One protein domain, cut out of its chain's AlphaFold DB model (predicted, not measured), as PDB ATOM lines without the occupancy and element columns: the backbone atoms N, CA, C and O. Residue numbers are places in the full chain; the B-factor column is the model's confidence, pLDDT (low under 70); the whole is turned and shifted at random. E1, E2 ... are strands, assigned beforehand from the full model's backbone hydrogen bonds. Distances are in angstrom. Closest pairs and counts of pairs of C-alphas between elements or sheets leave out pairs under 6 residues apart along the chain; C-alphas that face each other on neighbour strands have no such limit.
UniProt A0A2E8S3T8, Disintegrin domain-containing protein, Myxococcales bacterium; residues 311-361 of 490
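This is residues 311 to 361 of the 490 residues of the protein "Disintegrin domain-containing protein" of Myxococcales bacterium (UniProt A0A2E8S3T8). What shape is it? With little regular structure, it is a loose rod: a hairpin of two strands, E1 then E2, with the unnamed residues 323 to 335 running beside it, residues 311 to 322 looped near one end and the tail 357 to 361 at the other. How much is named? The printed part has 51 residues, 12 of them in the two strands of an antiparallel sheet, all strand by class. How large is it? The radius of gyration of the C-alphas is 13.7 A, and the spans are 44 by 17 by 13 A.

How do E1, residues 336 to 341, and E2, residues 350 to 355, stand? They form a hairpin, antiparallel at 151 degrees. Which backbone atoms meet? N 339 and O 352, 3.0 A apart, are within hydrogen-bond range.

Where does E1 begin? C-alpha 336 is at (-24.979, -49.775, -23.002); E1 is 15.3 A long. Where does E2 end? C-alpha 355 is at (-26.744, -47.529, -19.347); E2 is 16.6 A long.

Is there a cut? The printed part has no cut, and the link E1 to E2 is short. Where is confidence low? Residues 332 and 357 to 361 have pLDDT under 70.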
ATOM      1  N   GLY A 311     -42.642 -41.236 -45.695       70.50
ATOM      2  CA  GLY A 311     -42.055 -41.648 -46.974       70.50
ATOM      3  C   GLY A 311     -42.344 -40.713 -48.156       70.50
ATOM      4  O   GLY A 311     -42.185 -41.153 -49.302       70.50
ATOM      5  N   ASN A 312     -42.779 -39.473 -47.913       71.62
ATOM      6  CA  ASN A 312     -43.112 -38.474 -48.937       71.62
ATOM      7  C   ASN A 312     -41.894 -37.666 -49.449       71.62
ATOM      8  O   ASN A 312     -42.006 -36.956 -50.452       71.62
ATOM      9  N   GLY A 313     -40.710 -37.819 -48.855       70.94
ATOM     10  CA  GLY A 313     -39.481 -37.121 -49.252       70.94
ATOM     11  C   GLY A 313     -39.152 -35.870 -48.421       70.94
ATOM     12  O   GLY A 313     -38.117 -35.243 -48.689       70.94
ATOM     13  N   VAL A 314     -39.993 -35.500 -47.449       73.81
ATOM     14  CA  VAL A 314     -39.794 -34.402 -46.492       73.81
ATOM     15  C   VAL A 314     -40.027 -34.895 -45.056       73.81
ATOM     16  O   VAL A 314     -40.767 -35.835 -44.838       73.81
ATOM     17  N   ILE A 315     -39.349 -34.307 -44.062       75.44
ATOM     18  CA  ILE A 315     -39.601 -34.635 -42.645       75.44
ATOM     19  C   ILE A 315     -40.678 -33.675 -42.140       75.44
ATOM     20  O   ILE A 315     -40.373 -32.494 -41.933       75.44
ATOM     21  N   ASP A 316     -41.893 -34.188 -41.949       73.50
ATOM     22  CA  ASP A 316     -43.065 -33.419 -41.516       73.50
ATOM     23  C   ASP A 316     -42.999 -33.043 -40.015       73.50
ATOM     24  O   ASP A 316     -42.229 -33.613 -39.228       73.50
ATOM     25  N   GLU A 317     -43.811 -32.072 -39.565       72.44
ATOM     26  CA  GLU A 317     -43.872 -31.691 -38.145       72.44
ATOM     27  C   GLU A 317     -44.385 -32.862 -37.284       72.44
ATOM     28  O   GLU A 317     -45.561 -33.214 -37.300       72.44
ATOM     29  N   GLY A 318     -43.482 -33.470 -36.506       71.19
ATOM     30  CA  GLY A 318     -43.764 -34.652 -35.682       71.19
ATOM     31  C   GLY A 318     -43.057 -35.926 -36.152       71.19
ATOM     32  O   GLY A 318     -42.973 -36.881 -35.379       71.19
ATOM     33  N   GLU A 319     -42.474 -35.925 -37.351       80.88
ATOM     34  CA  GLU A 319     -41.624 -37.007 -37.843       80.88
ATOM     35  C   GLU A 319     -40.165 -36.850 -37.374       80.88
ATOM     36  O   GLU A 319     -39.621 -35.753 -37.235       80.88
ATOM     37  N   LEU A 320     -39.496 -37.975 -37.110       81.44
ATOM     38  CA  LEU A 320     -38.070 -38.058 -36.757       81.44
ATOM     39  C   LEU A 320     -37.190 -38.476 -37.947       81.44
ATOM     40  O   LEU A 320     -35.960 -38.387 -37.884       81.44
ATOM     41  N   CYS A 321     -37.812 -38.980 -39.006       79.25
ATOM     42  CA  CYS A 321     -37.210 -39.484 -40.235       79.25
ATOM     43  C   CYS A 321     -38.314 -39.609 -41.288       79.25
ATOM     44  O   CYS A 321     -39.462 -39.698 -40.906       79.25
ATOM     45  N   ASP A 322     -37.974 -39.685 -42.573       76.94
ATOM     46  CA  ASP A 322     -38.960 -39.776 -43.657       76.94
ATOM     47  C   ASP A 322     -38.600 -40.930 -44.612       76.94
ATOM     48  O   ASP A 322     -37.606 -40.883 -45.344       76.94
ATOM     49  N   GLY A 323     -39.319 -42.053 -44.483       72.44
ATOM     50  CA  GLY A 323     -39.147 -43.300 -45.251       72.44
ATOM     51  C   GLY A 323     -37.828 -44.069 -45.033       72.44
ATOM     52  O   GLY A 323     -37.781 -45.293 -45.176       72.44
ATOM     53  N   ILE A 324     -36.747 -43.389 -44.641       78.94
ATOM     54  CA  ILE A 324     -35.415 -43.948 -44.358       78.94
ATOM     55  C   ILE A 324     -35.161 -43.924 -42.849       78.94
ATOM     56  O   ILE A 324     -34.175 -43.391 -42.337       78.94
ATOM     57  N   CYS A 325     -36.094 -44.509 -42.114       85.06
ATOM     58  CA  CYS A 325     -36.025 -44.590 -40.669       85.06
ATOM     59  C   CYS A 325     -35.102 -45.726 -40.192       85.06
ATOM     60  O   CYS A 325     -35.006 -46.771 -40.851       85.06
ATOM     61  N   PRO A 326     -34.423 -45.577 -39.037       83.44
ATOM     62  CA  PRO A 326     -33.604 -46.640 -38.466       83.44
ATOM     63  C   PRO A 326     -34.439 -47.907 -38.242       83.44
ATOM     64  O   PRO A 326     -35.351 -47.927 -37.428       83.44
ATOM     65  N   THR A 327     -34.121 -48.997 -38.942       85.25
ATOM     66  CA  THR A 327     -34.809 -50.290 -38.744       85.25
ATOM     67  C   THR A 327     -34.153 -51.142 -37.660       85.25
ATOM     68  O   THR A 327     -34.756 -52.095 -37.167       85.25
ATOM     69  N   LYS A 328     -32.904 -50.819 -37.295       86.19
ATOM     70  CA  LYS A 328     -32.123 -51.455 -36.229       86.19
ATOM     71  C   LYS A 328     -31.118 -50.466 -35.654       86.19
ATOM     72  O   LYS A 328     -30.461 -49.747 -36.405       86.19
ATOM     73  N   CYS A 329     -30.932 -50.504 -34.341       86.62
ATOM     74  CA  CYS A 329     -29.875 -49.751 -33.679       86.62
ATOM     75  C   CYS A 329     -28.562 -50.530 -33.729       86.62
ATOM     76  O   CYS A 329     -28.503 -51.698 -33.347       86.62
ATOM     77  N   VAL A 330     -27.507 -49.887 -34.229       79.19
ATOM     78  CA  VAL A 330     -26.176 -50.490 -34.336       79.19
ATOM     79  C   VAL A 330     -25.276 -49.840 -33.296       79.19
ATOM     80  O   VAL A 330     -24.809 -48.719 -33.473       79.19
ATOM     81  N   GLY A 331     -25.040 -50.553 -32.197       75.06
ATOM     82  CA  GLY A 331     -24.116 -50.148 -31.148       75.06
ATOM     83  C   GLY A 331     -23.503 -51.368 -30.470       75.06
ATOM     84  O   GLY A 331     -24.187 -52.356 -30.215       75.06
ATOM     85  N   SER A 332     -22.194 -51.324 -30.217       66.50
ATOM     86  CA  SER A 332     -21.443 -52.404 -29.565       66.50
ATOM     87  C   SER A 332     -20.640 -51.842 -28.394       66.50
ATOM     88  O   SER A 332     -19.418 -51.720 -28.463       66.50
ATOM     89  N   HIS A 333     -21.332 -51.439 -27.330       76.50
ATOM     90  CA  HIS A 333     -20.687 -51.018 -26.089       76.50
ATOM     91  C   HIS A 333     -21.144 -51.938 -24.947       76.50
ATOM     92  O   HIS A 333     -22.343 -51.997 -24.687       76.50
ATOM     93  N   PRO A 334     -20.236 -52.640 -24.241       72.75
ATOM     94  CA  PRO A 334     -20.596 -53.694 -23.282       72.75
ATOM     95  C   PRO A 334     -21.378 -53.201 -22.050       72.75
ATOM     96  O   PRO A 334     -21.961 -54.009 -21.338       72.75
ATOM     97  N   CYS A 335     -21.420 -51.884 -21.823       78.50
ATOM     98  CA  CYS A 335     -22.176 -51.238 -20.742       78.50
ATOM     99  C   CYS A 335     -23.385 -50.400 -21.213       78.50
ATOM    100  O   CYS A 335     -23.918 -49.628 -20.417       78.50
ATOM    101  N   MET A 336     -23.808 -50.499 -22.480       81.50
ATOM    102  CA  MET A 336     -24.979 -49.775 -23.002       81.50
ATOM    103  C   MET A 336     -25.933 -50.731 -23.716       81.50
ATOM    104  O   MET A 336     -25.500 -51.554 -24.522       81.50
ATOM    105  N   ASN A 337     -27.229 -50.572 -23.470       82.19
ATOM    106  CA  ASN A 337     -28.285 -51.176 -24.272       82.19
ATOM    107  C   ASN A 337     -28.707 -50.196 -25.373       82.19
ATOM    108  O   ASN A 337     -28.846 -49.002 -25.112       82.19
ATOM    109  N   PHE A 338     -28.925 -50.712 -26.583       86.94
ATOM    110  CA  PHE A 338     -29.387 -49.955 -27.746       86.94
ATOM    111  C   PHE A 338     -30.765 -50.483 -28.142       86.94
ATOM    112  O   PHE A 338     -30.877 -51.619 -28.604       86.94
ATOM    113  N   GLU A 339     -31.808 -49.683 -27.946       88.31
ATOM    114  CA  GLU A 339     -33.197 -50.066 -28.203       88.31
ATOM    115  C   GLU A 339     -33.811 -49.150 -29.265       88.31
ATOM    116  O   GLU A 339     -33.601 -47.938 -29.242       88.31
ATOM    117  N   LEU A 340     -34.546 -49.735 -30.216       87.38
ATOM    118  CA  LEU A 340     -35.318 -48.973 -31.195       87.38
ATOM    119  C   LEU A 340     -36.687 -48.655 -30.588       87.38
ATOM    120  O   LEU A 340     -37.435 -49.574 -30.260       87.38
ATOM    121  N   VAL A 341     -37.001 -47.370 -30.452       87.88
ATOM    122  CA  VAL A 341     -38.294 -46.861 -29.975       87.88
ATOM    123  C   VAL A 341     -39.005 -46.179 -31.147       87.88
ATOM    124  O   VAL A 341     -38.345 -45.506 -31.933       87.88
ATOM    125  N   GLY A 342     -40.322 -46.360 -31.274       85.25
ATOM    126  CA  GLY A 342     -41.103 -45.933 -32.449       85.25
ATOM    127  C   GLY A 342     -41.090 -46.968 -33.585       85.25
ATOM    128  O   GLY A 342     -40.588 -48.082 -33.406       85.25
ATOM    129  N   SER A 343     -41.644 -46.629 -34.753       82.75
ATOM    130  CA  SER A 343     -41.688 -47.511 -35.928       82.75
ATOM    131  C   SER A 343     -41.236 -46.811 -37.217       82.75
ATOM    132  O   SER A 343     -41.671 -45.702 -37.520       82.75
ATOM    133  N   PRO A 344     -40.418 -47.480 -38.057       81.00
ATOM    134  CA  PRO A 344     -40.043 -46.962 -39.370       81.00
ATOM    135  C   PRO A 344     -41.217 -46.665 -40.307       81.00
ATOM    136  O   PRO A 344     -41.044 -45.915 -41.257       81.00
ATOM    137  N   SER A 345     -42.385 -47.274 -40.075       78.94
ATOM    138  CA  SER A 345     -43.598 -47.072 -40.880       78.94
ATOM    139  C   SER A 345     -44.429 -45.855 -40.469       78.94
ATOM    140  O   SER A 345     -45.316 -45.466 -41.216       78.94
ATOM    141  N   SER A 346     -44.198 -45.313 -39.274       79.69
ATOM    142  CA  SER A 346     -44.855 -44.110 -38.739       79.69
ATOM    143  C   SER A 346     -43.874 -42.953 -38.576       79.69
ATOM    144  O   SER A 346     -44.194 -41.970 -37.922       79.69
ATOM    145  N   CYS A 347     -42.671 -43.093 -39.140       84.00
ATOM    146  CA  CYS A 347     -41.656 -42.053 -39.189       84.00
ATOM    147  C   CYS A 347     -41.226 -41.475 -37.825       84.00
ATOM    148  O   CYS A 347     -40.581 -40.437 -37.744       84.00
ATOM    149  N   ASP A 348     -41.469 -42.214 -36.740       86.00
ATOM    150  CA  ASP A 348     -41.136 -41.866 -35.354       86.00
ATOM    151  C   ASP A 348     -40.022 -42.763 -34.770       86.00
ATOM    152  O   ASP A 348     -39.793 -42.795 -33.559       86.00
ATOM    153  N   ALA A 349     -39.310 -43.512 -35.622       87.50
ATOM    154  CA  ALA A 349     -38.282 -44.455 -35.189       87.50
ATOM    155  C   ALA A 349     -36.982 -43.759 -34.756       87.50
ATOM    156  O   ALA A 349     -36.327 -43.070 -35.541       87.50
ATOM    157  N   GLN A 350     -36.533 -44.037 -33.534       88.38
ATOM    158  CA  GLN A 350     -35.285 -43.519 -32.974       88.38
ATOM    159  C   GLN A 350     -34.546 -44.559 -32.129       88.38
ATOM    160  O   GLN A 350     -35.142 -45.429 -31.496       88.38
ATOM    161  N   CYS A 351     -33.220 -44.443 -32.084       88.94
ATOM    162  CA  CYS A 351     -32.382 -45.285 -31.238       88.94
ATOM    163  C   CYS A 351     -32.149 -44.638 -29.878       88.94
ATOM    164  O   CYS A 351     -31.517 -43.584 -29.784       88.94
ATOM    165  N   VAL A 352     -32.615 -45.304 -28.824       89.19
ATOM    166  CA  VAL A 352     -32.437 -44.878 -27.437       89.19
ATOM    167  C   VAL A 352     -31.366 -45.742 -26.777       89.19
ATOM    168  O   VAL A 352     -31.406 -46.973 -26.831       89.19
ATOM    169  N   ASN A 353     -30.402 -45.083 -26.132       87.56
ATOM    170  CA  ASN A 353     -29.292 -45.742 -25.452       87.56
ATOM    171  C   ASN A 353     -29.503 -45.682 -23.937       87.56
ATOM    172  O   ASN A 353     -29.599 -44.587 -23.379       87.56
ATOM    173  N   THR A 354     -29.524 -46.831 -23.260       84.50
ATOM    174  CA  THR A 354     -29.678 -46.901 -21.797       84.50
ATOM    175  C   THR A 354     -28.453 -47.548 -21.129       84.50
ATOM    176  O   THR A 354     -28.007 -48.611 -21.569       84.50
ATOM    177  N   PRO A 355     -27.867 -46.935 -20.077       79.06
ATOM    178  CA  PRO A 355     -26.744 -47.529 -19.347       79.06
ATOM    179  C   PRO A 355     -27.139 -48.826 -18.633       79.06
ATOM    180  O   PRO A 355     -28.193 -48.889 -18.001       79.06
ATOM    181  N   VAL A 356     -26.269 -49.840 -18.668       79.38
ATOM    182  CA  VAL A 356     -26.466 -51.097 -17.923       79.38
ATOM    183  C   VAL A 356     -26.122 -50.878 -16.438       79.38
ATOM    184  O   VAL A 356     -24.971 -50.554 -16.127       79.38
ATOM    185  N   PRO A 357     -27.068 -51.066 -15.493       69.38
ATOM    186  CA  PRO A 357     -26.805 -50.873 -14.066       69.38
ATOM    187  C   PRO A 357     -25.710 -51.817 -13.544       69.38
ATOM    188  O   PRO A 357     -25.781 -53.026 -13.745       69.38
ATOM    189  N   GLY A 358     -24.711 -51.272 -12.840       64.62
ATOM    190  CA  GLY A 358     -23.619 -52.048 -12.229       64.62
ATOM    191  C   GLY A 358     -22.424 -52.345 -13.144       64.62
ATOM    192  O   GLY A 358     -21.496 -53.028 -12.718       64.62
ATOM    193  N   CYS A 359     -22.411 -51.824 -14.373       69.19
ATOM    194  CA  CYS A 359     -21.275 -51.950 -15.282       69.19
ATOM    195  C   CYS A 359     -20.241 -50.846 -14.990       69.19
ATOM    196  O   CYS A 359     -20.529 -49.667 -15.198       69.19
ATOM    197  N   VAL A 360     -19.054 -51.210 -14.490       57.75
ATOM    198  CA  VAL A 360     -17.920 -50.283 -14.318       57.75
ATOM    199  C   VAL A 360     -16.920 -50.553 -15.449       57.75
ATOM    200  O   VAL A 360     -16.454 -51.688 -15.562       57.75
ATOM    201  N   PRO A 361     -16.630 -49.578 -16.327       51.66
ATOM    202  CA  PRO A 361     -15.727 -49.784 -17.456       51.66
ATOM    203  C   PRO A 361     -14.275 -50.025 -17.002       51.66
ATOM    204  O   PRO A 361     -13.854 -49.561 -15.944       51.66
TER     205      PRO A 361